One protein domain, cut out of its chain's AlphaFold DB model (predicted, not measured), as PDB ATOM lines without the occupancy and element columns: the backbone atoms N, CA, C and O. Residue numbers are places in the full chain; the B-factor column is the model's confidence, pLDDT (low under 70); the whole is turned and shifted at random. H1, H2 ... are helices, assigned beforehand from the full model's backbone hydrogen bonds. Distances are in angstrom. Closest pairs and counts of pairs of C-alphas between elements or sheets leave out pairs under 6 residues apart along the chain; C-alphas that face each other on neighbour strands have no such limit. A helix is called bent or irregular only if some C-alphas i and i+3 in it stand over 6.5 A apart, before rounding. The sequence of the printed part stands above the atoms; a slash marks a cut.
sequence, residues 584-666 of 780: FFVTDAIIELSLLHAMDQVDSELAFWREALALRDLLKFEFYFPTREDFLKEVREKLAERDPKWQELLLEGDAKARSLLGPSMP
ATOM      1  N   PHE A 584     -46.382  32.354   5.108       94.88
ATOM      2  CA  PHE A 584     -45.573  32.090   6.304       94.88
ATOM      3  C   PHE A 584     -45.493  30.598   6.673       94.88
ATOM      4  O   PHE A 584     -44.543  30.166   7.330       94.88
ATOM      5  N   PHE A 585     -46.480  29.807   6.242       95.50
ATOM      6  CA  PHE A 585     -46.719  28.443   6.713       95.50
ATOM      7  C   PHE A 585     -46.610  27.382   5.604       95.50
ATOM      8  O   PHE A 585     -46.847  26.204   5.858       95.50
ATOM      9  N   VAL A 586     -46.236  27.761   4.375       96.56
ATOM     10  CA  VAL A 586     -46.098  26.818   3.243       96.56
ATOM     11  C   VAL A 586     -45.020  25.772   3.519       96.56
ATOM     12  O   VAL A 586     -45.261  24.583   3.332       96.56
ATOM     13  N   THR A 587     -43.848  26.180   4.011       96.38
ATOM     14  CA  THR A 587     -42.771  25.232   4.342       96.38
ATOM     15  C   THR A 587     -43.181  24.288   5.471       96.38
ATOM     16  O   THR A 587     -42.884  23.102   5.405       96.38
ATOM     17  N   ASP A 588     -43.925  24.771   6.471       95.31
ATOM     18  CA  ASP A 588     -44.468  23.924   7.540       95.31
ATOM     19  C   ASP A 588     -45.463  22.895   6.995       95.31
ATOM     20  O   ASP A 588     -45.402  21.723   7.359       95.31
ATOM     21  N   ALA A 589     -46.330  23.311   6.071       97.31
ATOM     22  CA  ALA A 589     -47.263  22.423   5.395       97.31
ATOM     23  C   ALA A 589     -46.548  21.333   4.578       97.31
ATOM     24  O   ALA A 589     -46.958  20.173   4.602       97.31
ATOM     25  N   ILE A 590     -45.460  21.691   3.887       98.19
ATOM     26  CA  ILE A 590     -44.613  20.733   3.168       98.19
ATOM     27  C   ILE A 590     -43.971  19.752   4.151       98.19
ATOM     28  O   ILE A 590     -44.062  18.549   3.932       98.19
ATOM     29  N   ILE A 591     -43.393  20.239   5.256       96.69
ATOM     30  CA  ILE A 591     -42.795  19.388   6.295       96.69
ATOM     31  C   ILE A 591     -43.812  18.372   6.819       96.69
ATOM     32  O   ILE A 591     -43.498  17.190   6.896       96.69
ATOM     33  N   GLU A 592     -45.031  18.802   7.147       96.38
ATOM     34  CA  GLU A 592     -46.073  17.910   7.671       96.38
ATOM     35  C   GLU A 592     -46.430  16.785   6.690       96.38
ATOM     36  O   GLU A 592     -46.548  15.623   7.085       96.38
ATOM     37  N   LEU A 593     -46.558  17.113   5.402       96.94
ATOM     38  CA  LEU A 593     -46.843  16.139   4.349       96.94
ATOM     39  C   LEU A 593     -45.658  15.205   4.086       96.94
ATOM     40  O   LEU A 593     -45.858  14.002   3.906       96.94
ATOM     41  N   SER A 594     -44.433  15.732   4.092       96.12
ATOM     42  CA  SER A 594     -43.210  14.949   3.909       96.12
ATOM     43  C   SER A 594     -42.948  14.008   5.080       96.12
ATOM     44  O   SER A 594     -42.531  12.875   4.852       96.12
ATOM     45  N   LEU A 595     -43.247  14.424   6.316       94.12
ATOM     46  CA  LEU A 595     -43.178  13.556   7.495       94.12
ATOM     47  C   LEU A 595     -44.142  12.379   7.356       94.12
ATOM     48  O   LEU A 595     -43.727  11.240   7.538       94.12
ATOM     49  N   LEU A 596     -45.402  12.629   6.980       93.12
ATOM     50  CA  LEU A 596     -46.360  11.543   6.743       93.12
ATOM     51  C   LEU A 596     -45.931  10.619   5.604       93.12
ATOM     52  O   LEU A 596     -46.142   9.419   5.698       93.12
ATOM     53  N   HIS A 597     -45.330  11.148   4.535       93.00
ATOM     54  CA  HIS A 597     -44.810  10.301   3.465       93.00
ATOM     55  C   HIS A 597     -43.674   9.395   3.947       93.00
ATOM     56  O   HIS A 597     -43.669   8.213   3.622       93.00
ATOM     57  N   ALA A 598     -42.734   9.943   4.717       91.88
ATOM     58  CA  ALA A 598     -41.556   9.233   5.202       91.88
ATOM     59  C   ALA A 598     -41.880   8.078   6.163       91.88
ATOM     60  O   ALA A 598     -41.123   7.110   6.208       91.88
ATOM     61  N   MET A 599     -43.002   8.165   6.891       86.81
ATOM     62  CA  MET A 599     -43.479   7.118   7.808       86.81
ATOM     63  C   MET A 599     -43.882   5.817   7.106       86.81
ATOM     64  O   MET A 599     -44.009   4.807   7.767       86.81
ATOM     65  N   ASP A 600     -44.105   5.812   5.792       80.25
ATOM     66  CA  ASP A 600     -44.489   4.588   5.072       80.25
ATOM     67  C   ASP A 600     -43.314   4.003   4.261       80.25
ATOM     68  O   ASP A 600     -43.520   3.167   3.377       80.25
ATOM     69  N   GLN A 601     -42.085   4.490   4.478       87.12
ATOM     70  CA  GLN A 601     -40.923   4.197   3.629       87.12
ATOM     71  C   GLN A 601     -39.786   3.527   4.400       87.12
ATOM     72  O   GLN A 601     -39.532   3.832   5.558       87.12
ATOM     73  N   VAL A 602     -39.055   2.644   3.709       84.81
ATOM     74  CA  VAL A 602     -37.911   1.904   4.277       84.81
ATOM     75  C   VAL A 602     -36.762   2.840   4.662       84.81
ATOM     76  O   VAL A 602     -36.146   2.659   5.706       84.81
ATOM     77  N   ASP A 603     -36.470   3.834   3.820       88.25
ATOM     78  CA  ASP A 603     -35.487   4.888   4.094       88.25
ATOM     79  C   ASP A 603     -36.232   6.208   4.334       88.25
ATOM     80  O   ASP A 603     -36.487   6.981   3.403       88.25
ATOM     81  N   SER A 604     -36.651   6.419   5.585       88.25
ATOM     82  CA  SER A 604     -37.486   7.555   5.989       88.25
ATOM     83  C   SER A 604     -36.798   8.903   5.754       88.25
ATOM     84  O   SER A 604     -37.450   9.851   5.314       88.25
ATOM     85  N   GLU A 605     -35.487   9.008   5.987       89.31
ATOM     86  CA  GLU A 605     -34.758  10.264   5.781       89.31
ATOM     87  C   GLU A 605     -34.689  10.625   4.293       89.31
ATOM     88  O   GLU A 605     -35.041  11.745   3.901       89.31
ATOM     89  N   LEU A 606     -34.280   9.682   3.438       91.44
ATOM     90  CA  LEU A 606     -34.211   9.932   2.002       91.44
ATOM     91  C   LEU A 606     -35.596  10.230   1.416       91.44
ATOM     92  O   LEU A 606     -35.731  11.131   0.580       91.44
ATOM     93  N   ALA A 607     -36.624   9.498   1.856       93.19
ATOM     94  CA  ALA A 607     -38.005   9.717   1.446       93.19
ATOM     95  C   ALA A 607     -38.513  11.108   1.843       93.19
ATOM     96  O   ALA A 607     -39.095  11.803   1.007       93.19
ATOM     97  N   PHE A 608     -38.241  11.545   3.077       94.94
ATOM     98  CA  PHE A 608     -38.618  12.870   3.565       94.94
ATOM     99  C   PHE A 608     -38.065  13.977   2.661       94.94
ATOM    100  O   PHE A 608     -38.818  14.818   2.164       94.94
ATOM    101  N   TRP A 609     -36.754  13.962   2.397       96.00
ATOM    102  CA  TRP A 609     -36.107  15.010   1.605       96.00
ATOM    103  C   TRP A 609     -36.534  15.003   0.137       96.00
ATOM    104  O   TRP A 609     -36.687  16.072  -0.462       96.00
ATOM    105  N   ARG A 610     -36.742  13.817  -0.449       96.62
ATOM    106  CA  ARG A 610     -37.265  13.687  -1.817       96.62
ATOM    107  C   ARG A 610     -38.669  14.262  -1.924       96.62
ATOM    108  O   ARG A 610     -38.920  15.049  -2.832       96.62
ATOM    109  N   GLU A 611     -39.543  13.927  -0.983       96.94
ATOM    110  CA  GLU A 611     -40.913  14.433  -0.966       96.94
ATOM    111  C   GLU A 611     -40.961  15.942  -0.718       96.94
ATOM    112  O   GLU A 611     -41.700  16.643  -1.400       96.94
ATOM    113  N   ALA A 612     -40.142  16.474   0.194       98.00
ATOM    114  CA  ALA A 612     -40.100  17.912   0.462       98.00
ATOM    115  C   ALA A 612     -39.726  18.716  -0.794       98.00
ATOM    116  O   ALA A 612     -40.334  19.745  -1.097       98.00
ATOM    117  N   LEU A 613     -38.751  18.225  -1.565       98.19
ATOM    118  CA  LEU A 613     -38.363  18.825  -2.841       98.19
ATOM    119  C   LEU A 613     -39.428  18.627  -3.925       98.19
ATOM    120  O   LEU A 613     -39.703  19.565  -4.670       98.19
ATOM    121  N   ALA A 614     -40.060  17.454  -3.984       97.44
ATOM    122  CA  ALA A 614     -41.141  17.184  -4.926       97.44
ATOM    123  C   ALA A 614     -42.348  18.109  -4.688       97.44
ATOM    124  O   ALA A 614     -42.882  18.673  -5.639       97.44
ATOM    125  N   LEU A 615     -42.738  18.331  -3.428       98.25
ATOM    126  CA  LEU A 615     -43.816  19.251  -3.054       98.25
ATOM    127  C   LEU A 615     -43.460  20.710  -3.344       98.25
ATOM    128  O   LEU A 615     -44.297  21.453  -3.858       98.25
ATOM    129  N   ARG A 616     -42.214  21.122  -3.078       97.19
ATOM    130  CA  ARG A 616     -41.713  22.442  -3.487       97.19
ATOM    131  C   ARG A 616     -41.863  22.642  -4.996       97.19
ATOM    132  O   ARG A 616     -42.352  23.683  -5.431       97.19
ATOM    133  N   ASP A 617     -41.460  21.656  -5.793       95.69
ATOM    134  CA  ASP A 617     -41.511  21.750  -7.252       95.69
ATOM    135  C   ASP A 617     -42.947  21.676  -7.798       95.69
ATOM    136  O   ASP A 617     -43.261  22.370  -8.768       95.69
ATOM    137  N   LEU A 618     -43.834  20.923  -7.139       97.00
ATOM    138  CA  LEU A 618     -45.275  20.894  -7.412       97.00
ATOM    139  C   LEU A 618     -45.919  22.274  -7.175       97.00
ATOM    140  O   LEU A 618     -46.778  22.719  -7.936       97.00
ATOM    141  N   LEU A 619     -45.478  22.993  -6.141       96.19
ATOM    142  CA  LEU A 619     -46.077  24.257  -5.701       96.19
ATOM    143  C   LEU A 619     -45.365  25.517  -6.228       96.19
ATOM    144  O   LEU A 619     -45.789  26.634  -5.928       96.19
ATOM    145  N   LYS A 620     -44.311  25.379  -7.044       92.56
ATOM    146  CA  LYS A 620     -43.452  26.499  -7.490       92.56
ATOM    147  C   LYS A 620     -44.145  27.578  -8.328       92.56
ATOM    148  O   LYS A 620     -43.599  28.665  -8.495       92.56
ATOM    149  N   PHE A 621     -45.308  27.271  -8.904       92.00
ATOM    150  CA  PHE A 621     -46.126  28.246  -9.632       92.00
ATOM    151  C   PHE A 621     -47.163  28.944  -8.733       92.00
ATOM    152  O   PHE A 621     -47.711  29.965  -9.146       92.00
ATOM    153  N   GLU A 622     -47.417  28.428  -7.524       92.19
ATOM    154  CA  GLU A 622     -48.345  29.011  -6.541       92.19
ATOM    155  C   GLU A 622     -47.640  29.919  -5.529       92.19
ATOM    156  O   GLU A 622     -48.196  30.951  -5.147       92.19
ATOM    157  N   PHE A 623     -46.428  29.547  -5.102       92.56
ATOM    158  CA  PHE A 623     -45.680  30.239  -4.052       92.56
ATOM    159  C   PHE A 623     -44.243  30.556  -4.463       92.56
ATOM    160  O   PHE A 623     -43.632  29.864  -5.279       92.56
ATOM    161  N   TYR A 624     -43.685  31.597  -3.844       87.94
ATOM    162  CA  TYR A 624     -42.267  31.910  -3.954       87.94
ATOM    163  C   TYR A 624     -41.479  31.034  -2.999       87.94
ATOM    164  O   TYR A 624     -41.684  31.087  -1.789       87.94
ATOM    165  N   PHE A 625     -40.557  30.261  -3.554       88.88
ATOM    166  CA  PHE A 625     -39.588  29.514  -2.771       88.88
ATOM    167  C   PHE A 625     -38.210  30.148  -2.908       88.88
ATOM    168  O   PHE A 625     -37.872  30.654  -3.987       88.88
ATOM    169  N   PRO A 626     -37.386  30.084  -1.853       86.12
ATOM    170  CA  PRO A 626     -35.992  30.456  -1.966       86.12
ATOM    171  C   PRO A 626     -35.242  29.430  -2.839       86.12
ATOM    172  O   PRO A 626     -35.826  28.512  -3.446       86.12
ATOM    173  N   THR A 627     -33.922  29.595  -2.946       88.50
ATOM    174  CA  THR A 627     -33.089  28.617  -3.652       88.50
ATOM    175  C   THR A 627     -33.262  27.226  -3.036       88.50
ATOM    176  O   THR A 627     -33.738  27.077  -1.911       88.50
ATOM    177  N   ARG A 628     -32.909  26.171  -3.777       93.12
ATOM    178  CA  ARG A 628     -33.026  24.801  -3.257       93.12
ATOM    179  C   ARG A 628     -32.227  24.618  -1.962       93.12
ATOM    180  O   ARG A 628     -32.697  23.937  -1.062       93.12
ATOM    181  N   GLU A 629     -31.046  25.220  -1.876       92.94
ATOM    182  CA  GLU A 629     -30.188  25.155  -0.691       92.94
ATOM    183  C   GLU A 629     -30.825  25.868   0.506       92.94
ATOM    184  O   GLU A 629     -31.005  25.253   1.557       92.94
ATOM    185  N   ASP A 630     -31.263  27.113   0.311       92.06
ATOM    186  CA  ASP A 630     -31.919  27.910   1.351       92.06
ATOM    187  C   ASP A 630     -33.231  27.273   1.823       92.06
ATOM    188  O   ASP A 630     -33.519  27.257   3.014       92.06
ATOM    189  N   PHE A 631     -34.007  26.680   0.910       95.38
ATOM    190  CA  PHE A 631     -35.230  25.958   1.260       95.38
ATOM    191  C   PHE A 631     -34.933  24.764   2.170       95.38
ATOM    192  O   PHE A 631     -35.590  24.567   3.186       95.38
ATOM    193  N   LEU A 632     -33.920  23.960   1.831       96.88
ATOM    194  CA  LEU A 632     -33.524  22.825   2.665       96.88
ATOM    195  C   LEU A 632     -32.971  23.287   4.019       96.88
ATOM    196  O   LEU A 632     -33.108  22.570   5.008       96.88
ATOM    197  N   LYS A 633     -32.329  24.457   4.079       96.62
ATOM    198  CA  LYS A 633     -31.905  25.079   5.337       96.62
ATOM    199  C   LYS A 633     -33.117  25.479   6.185       96.62
ATOM    200  O   LYS A 633     -33.192  25.048   7.331       96.62
ATOM    201  N   GLU A 634     -34.090  26.175   5.600       95.25
ATOM    202  CA  GLU A 634     -35.343  26.559   6.269       95.25
ATOM    203  C   GLU A 634     -36.095  25.327   6.802       95.25
ATOM    204  O   GLU A 634     -36.582  25.328   7.932       95.25
ATOM    205  N   VAL A 635     -36.143  24.232   6.031       97.12
ATOM    206  CA  VAL A 635     -36.762  22.974   6.476       97.12
ATOM    207  C   VAL A 635     -36.076  22.418   7.729       97.12
ATOM    208  O   VAL A 635     -36.764  22.001   8.660       97.12
ATOM    209  N   ARG A 636     -34.736  22.432   7.790       96.62
ATOM    210  CA  ARG A 636     -33.987  21.980   8.979       96.62
ATOM    211  C   ARG A 636     -34.244  22.872  10.188       96.62
ATOM    212  O   ARG A 636     -34.423  22.351  11.283       96.62
ATOM    213  N   GLU A 637     -34.268  24.187   9.989       95.12
ATOM    214  CA  GLU A 637     -34.548  25.160  11.051       95.12
ATOM    215  C   GLU A 637     -35.948  24.932  11.636       95.12
ATOM    216  O   GLU A 637     -36.094  24.766  12.845       95.12
ATOM    217  N   LYS A 638     -36.965  24.779  10.780       93.38
ATOM    218  CA  LYS A 638     -38.347  24.513  11.207       93.38
ATOM    219  C   LYS A 638     -38.535  23.142  11.860       93.38
ATOM    220  O   LYS A 638     -39.360  23.007  12.760       93.38
ATOM    221  N   LEU A 639     -37.788  22.120  11.441       93.56
ATOM    222  CA  LEU A 639     -37.773  20.823  12.130       93.56
ATOM    223  C   LEU A 639     -37.117  20.925  13.513       93.56
ATOM    224  O   LEU A 639     -37.660  20.386  14.471       93.56
ATOM    225  N   ALA A 640     -36.012  21.665  13.636       93.50
ATOM    226  CA  ALA A 640     -35.347  21.905  14.916       93.50
ATOM    227  C   ALA A 640     -36.209  22.727  15.891       93.50
ATOM    228  O   ALA A 640     -36.163  22.483  17.095       93.50
ATOM    229  N   GLU A 641     -37.033  23.653  15.384       90.19
ATOM    230  CA  GLU A 641     -38.052  24.353  16.181       90.19
ATOM    231  C   GLU A 641     -39.134  23.410  16.727       90.19
ATOM    232  O   GLU A 641     -39.667  23.660  17.811       90.19
ATOM    233  N   ARG A 642     -39.488  22.356  15.974       89.50
ATOM    234  CA  ARG A 642     -40.464  21.341  16.401       89.50
ATOM    235  C   ARG A 642     -39.873  20.417  17.460       89.50
ATOM    236  O   ARG A 642     -40.508  20.208  18.490       89.50
ATOM    237  N   ASP A 643     -38.683  19.882  17.197       90.50
ATOM    238  CA  ASP A 643     -37.916  19.073  18.143       90.50
ATOM    239  C   ASP A 643     -36.410  19.136  17.811       90.50
ATOM    240  O   ASP A 643     -36.015  18.782  16.696       90.50
ATOM    241  N   PRO A 644     -35.526  19.527  18.749       92.00
ATOM    242  CA  PRO A 644     -34.080  19.542  18.518       92.00
ATOM    243  C   PRO A 644     -33.486  18.184  18.114       92.00
ATOM    244  O   PRO A 644     -32.435  18.146  17.476       92.00
ATOM    245  N   LYS A 645     -34.145  17.071  18.462       92.00
ATOM    246  CA  LYS A 645     -33.744  15.695  18.135       92.00
ATOM    247  C   LYS A 645     -34.436  15.147  16.888       92.00
ATOM    248  O   LYS A 645     -34.469  13.934  16.687       92.00
ATOM    249  N   TRP A 646     -34.983  16.006  16.026       91.69
ATOM    250  CA  TRP A 646     -35.738  15.574  14.846       91.69
ATOM    251  C   TRP A 646     -34.990  14.581  13.946       91.69
ATOM    252  O   TRP A 646     -35.629  13.718  13.354       91.69
ATOM    253  N   GLN A 647     -33.658  14.672  13.859       90.12
ATOM    254  CA  GLN A 647     -32.835  13.748  13.071       90.12
ATOM    255  C   GLN A 647     -32.902  12.323  13.621       90.12
ATOM    256  O   GLN A 647     -33.146  11.385  12.871       90.12
ATOM    257  N   GLU A 648     -32.740  12.167  14.939       88.75
ATOM    258  CA  GLU A 648     -32.864  10.873  15.618       88.75
ATOM    259  C   GLU A 648     -34.291  10.338  15.458       88.75
ATOM    260  O   GLU A 648     -34.489   9.204  15.029       88.75
ATOM    261  N   LEU A 649     -35.294  11.188  15.701       88.00
ATOM    262  CA  LEU A 649     -36.707  10.808  15.613       88.00
ATOM    263  C   LEU A 649     -37.130  10.368  14.204       88.00
ATOM    264  O   LEU A 649     -38.006   9.514  14.084       88.00
ATOM    265  N   LEU A 650     -36.527  10.934  13.155       86.25
ATOM    266  CA  LEU A 650     -36.789  10.553  11.766       86.25
ATOM    267  C   LEU A 650     -36.133   9.212  11.396       86.25
ATOM    268  O   LEU A 650     -36.698   8.466  10.603       86.25
ATOM    269  N   LEU A 651     -34.969   8.898  11.975       83.44
ATOM    270  CA  LEU A 651     -34.225   7.658  11.719       83.44
ATOM    271  C   LEU A 651     -34.753   6.457  12.517       83.44
ATOM    272  O   LEU A 651     -34.614   5.317  12.085       83.44
ATOM    273  N   GLU A 652     -35.351   6.689  13.687       79.94
ATOM    274  CA  GLU A 652     -35.821   5.629  14.590       79.94
ATOM    275  C   GLU A 652     -37.203   5.032  14.219       79.94
ATOM    276  O   GLU A 652     -37.738   4.211  14.970       79.94
ATOM    277  N   GLY A 653     -37.777   5.414  13.070       69.31
ATOM    278  CA  GLY A 653     -38.986   4.820  12.480       69.31
ATOM    279  C   GLY A 653     -40.322   5.504  12.820       69.31
ATOM    280  O   GLY A 653     -40.393   6.496  13.552       69.31
ATOM    281  N   ASP A 654     -41.415   4.951  12.282       72.50
ATOM    282  CA  ASP A 654     -42.724   5.609  12.106       72.50
ATOM    283  C   ASP A 654     -43.325   6.187  13.392       72.50
ATOM    284  O   ASP A 654     -43.804   7.324  13.425       72.50
ATOM    285  N   ALA A 655     -43.297   5.414  14.484       72.50
ATOM    286  CA  ALA A 655     -43.920   5.806  15.747       72.50
ATOM    287  C   ALA A 655     -43.254   7.047  16.362       72.50
ATOM    288  O   ALA A 655     -43.941   7.894  16.939       72.50
ATOM    289  N   LYS A 656     -41.931   7.173  16.217       77.56
ATOM    290  CA  LYS A 656     -41.163   8.307  16.735       77.56
ATOM    291  C   LYS A 656     -41.167   9.481  15.763       77.56
ATOM    292  O   LYS A 656     -41.364  10.605  16.217       77.56
ATOM    293  N   ALA A 657     -41.124   9.246  14.452       77.31
ATOM    294  CA  ALA A 657     -41.324  10.300  13.457       77.31
ATOM    295  C   ALA A 657     -42.694  10.986  13.624       77.31
ATOM    296  O   ALA A 657     -42.813  12.204  13.485       77.31
ATOM    297  N   ARG A 658     -43.739  10.240  14.017       81.94
ATOM    298  CA  ARG A 658     -45.074  10.801  14.295       81.94
ATOM    299  C   ARG A 658     -45.098  11.783  15.466       81.94
ATOM    300  O   ARG A 658     -45.962  12.660  15.491       81.94
ATOM    301  N   SER A 659     -44.144  11.698  16.394       85.69
ATOM    302  CA  SER A 659     -44.016  12.673  17.485       85.69
ATOM    303  C   SER A 659     -43.660  14.081  16.987       85.69
ATOM    304  O   SER A 659     -44.088  15.054  17.602       85.69
ATOM    305  N   LEU A 660     -43.020  14.206  15.812       86.75
ATOM    306  CA  LEU A 660     -42.735  15.495  15.153       86.75
ATOM    307  C   LEU A 660     -43.994  16.205  14.641       86.75
ATOM    308  O   LEU A 660     -44.006  17.421  14.423       86.75
ATOM    309  N   LEU A 661     -45.078  15.449  14.471       88.81
ATOM    310  CA  LEU A 661     -46.399  15.999  14.214       88.81
ATOM    311  C   LEU A 661     -47.149  16.302  15.508       88.81
ATOM    312  O   LEU A 661     -48.301  16.684  15.400       88.81
ATOM    313  N   GLY A 662     -46.569  16.123  16.698       82.00
ATOM    314  CA  GLY A 662     -47.225  16.208  18.008       82.00
ATOM    315  C   GLY A 662     -47.953  17.530  18.317       82.00
ATOM    316  O   GLY A 662     -47.908  18.481  17.538       82.00
ATOM    317  N   PRO A 663     -48.677  17.604  19.450       77.62
ATOM    318  CA  PRO A 663     -49.553  18.732  19.786       77.62
ATOM    319  C   PRO A 663     -48.813  20.020  20.176       77.62
ATOM    320  O   PRO A 663     -49.465  21.040  20.362       77.62
ATOM    321  N   SER A 664     -47.479  19.997  20.285       75.75
ATOM    322  CA  SER A 664     -46.650  21.172  20.599       75.75
ATOM    323  C   SER A 664     -46.708  22.271  19.532       75.75
ATOM    324  O   SER A 664     -46.258  23.388  19.777       75.75
ATOM    325  N   MET A 665     -47.237  21.958  18.346       81.00
ATOM    326  CA  MET A 665     -47.361  22.869  17.212       81.00
ATOM    327  C   MET A 665     -48.722  22.693  16.526       81.00
ATOM    328  O   MET A 665     -49.205  21.558  16.403       81.00
ATOM    329  N   PRO A 666     -49.341  23.782  16.031       86.06
ATOM    330  CA  PRO A 666     -50.534  23.671  15.204       86.06
ATOM    331  C   PRO A 666     -50.200  22.936  13.900       86.06
ATOM    332  O   PRO A 666     -49.144  23.158  13.309       86.06
TER     333      PRO A 666
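AT A GLANCE: This is residues 584 to 666 of the 780 residues of the protein "Glycerol-3-phosphate acyltransferase" of Rhodobiaceae bacterium (UniProt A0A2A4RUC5). Three long helices make a compact body together with a small helical hairpin: H2 folds back slantwise along H1, H3 crosses the first part of H1 nearly at a right angle and comes near H2, and the short pair H4 and H5 packs near the end where H1 turns into H2, H5 on residues 592 to 598 of H1 and H4 on residues 604 to 605 of H2. H5 is on the other side of H1 from H2, and H4 reaches the first residues of H2. The printed part has 83 residues with five named helices, H1 to H5 in order, and no named strand; the class is all helix. It is compact, with a radius of gyration of the C-alphas of 12.1 A and spans of 34 by 26 by 19 A.

IN THESE COORDINATES: H1 is residues 584 to 598, from C-alpha 584 at (-45.573, 32.090, 6.304), 23.2 A long from first to last C-alpha; it is irregular, with C-alphas 584 and 587 7.7 A apart. H2, residues 604 to 619, is 22.1 A long and begins at C-alpha 604 at (-37.486, 7.555, 5.989). H3, residues 628 to 642, is 21.3 A long. H4 has six residues, 646 to 651, and H5 has eight, 654 to 661, ending at C-alpha 661 at (-46.399, 15.999, 14.214).

HOW THE PARTS SIT: H1 is the hub, touching H2, H3 and H5. H1 and H2 form a helical hairpin, opposite ways at a steep tilt of 44 degrees; their closest C-alphas, of Ala 598 and Ser 604, are 4.5 A apart. H1 touches H3 with residues 587 to 591 alone, about perpendicular at 82 degrees, the closest C-alphas being those of Thr 587 and Val 635 at 6.8 A. H1 touches H5 with residues 592 to 598 alone, opposite ways at a shallow tilt of 8 degrees; the closest C-alphas, of Glu 592 and Leu 661, are 6.8 A apart. H4 and H5 form a second helical hairpin, at a shallow tilt of 21 degrees, with the C-alphas of Leu 650 and Ala 657 closest at 4.8 A. H2 touches H4 with residues 604 to 605 alone, the C-alphas of Glu 605 and Leu 650 closest at 6.3 A. H2 and H3 are near each other, with 11 pairs of C-alphas within 10 A. H1 and H4 are only just apart, closest 8.2 A. Each O i to N i+4 pair is within hydrogen-bond range in H2, H3 and H4; in H1 10 of 11 are, and in H5 1 of 4, beside 4 of 5 O i to N i+3 pairs.

THE WHOLE: The two C-alphas farthest apart, of Phe 621 and Glu 652, are 34.7 A apart. The printed part has no cut. The links H1 to H2, H3 to H4 and H4 to H5 are tight, and H2 to H3 is short, with 8 residues. The mean pLDDT of the printed part is 90.5, and residue 653 is under 70.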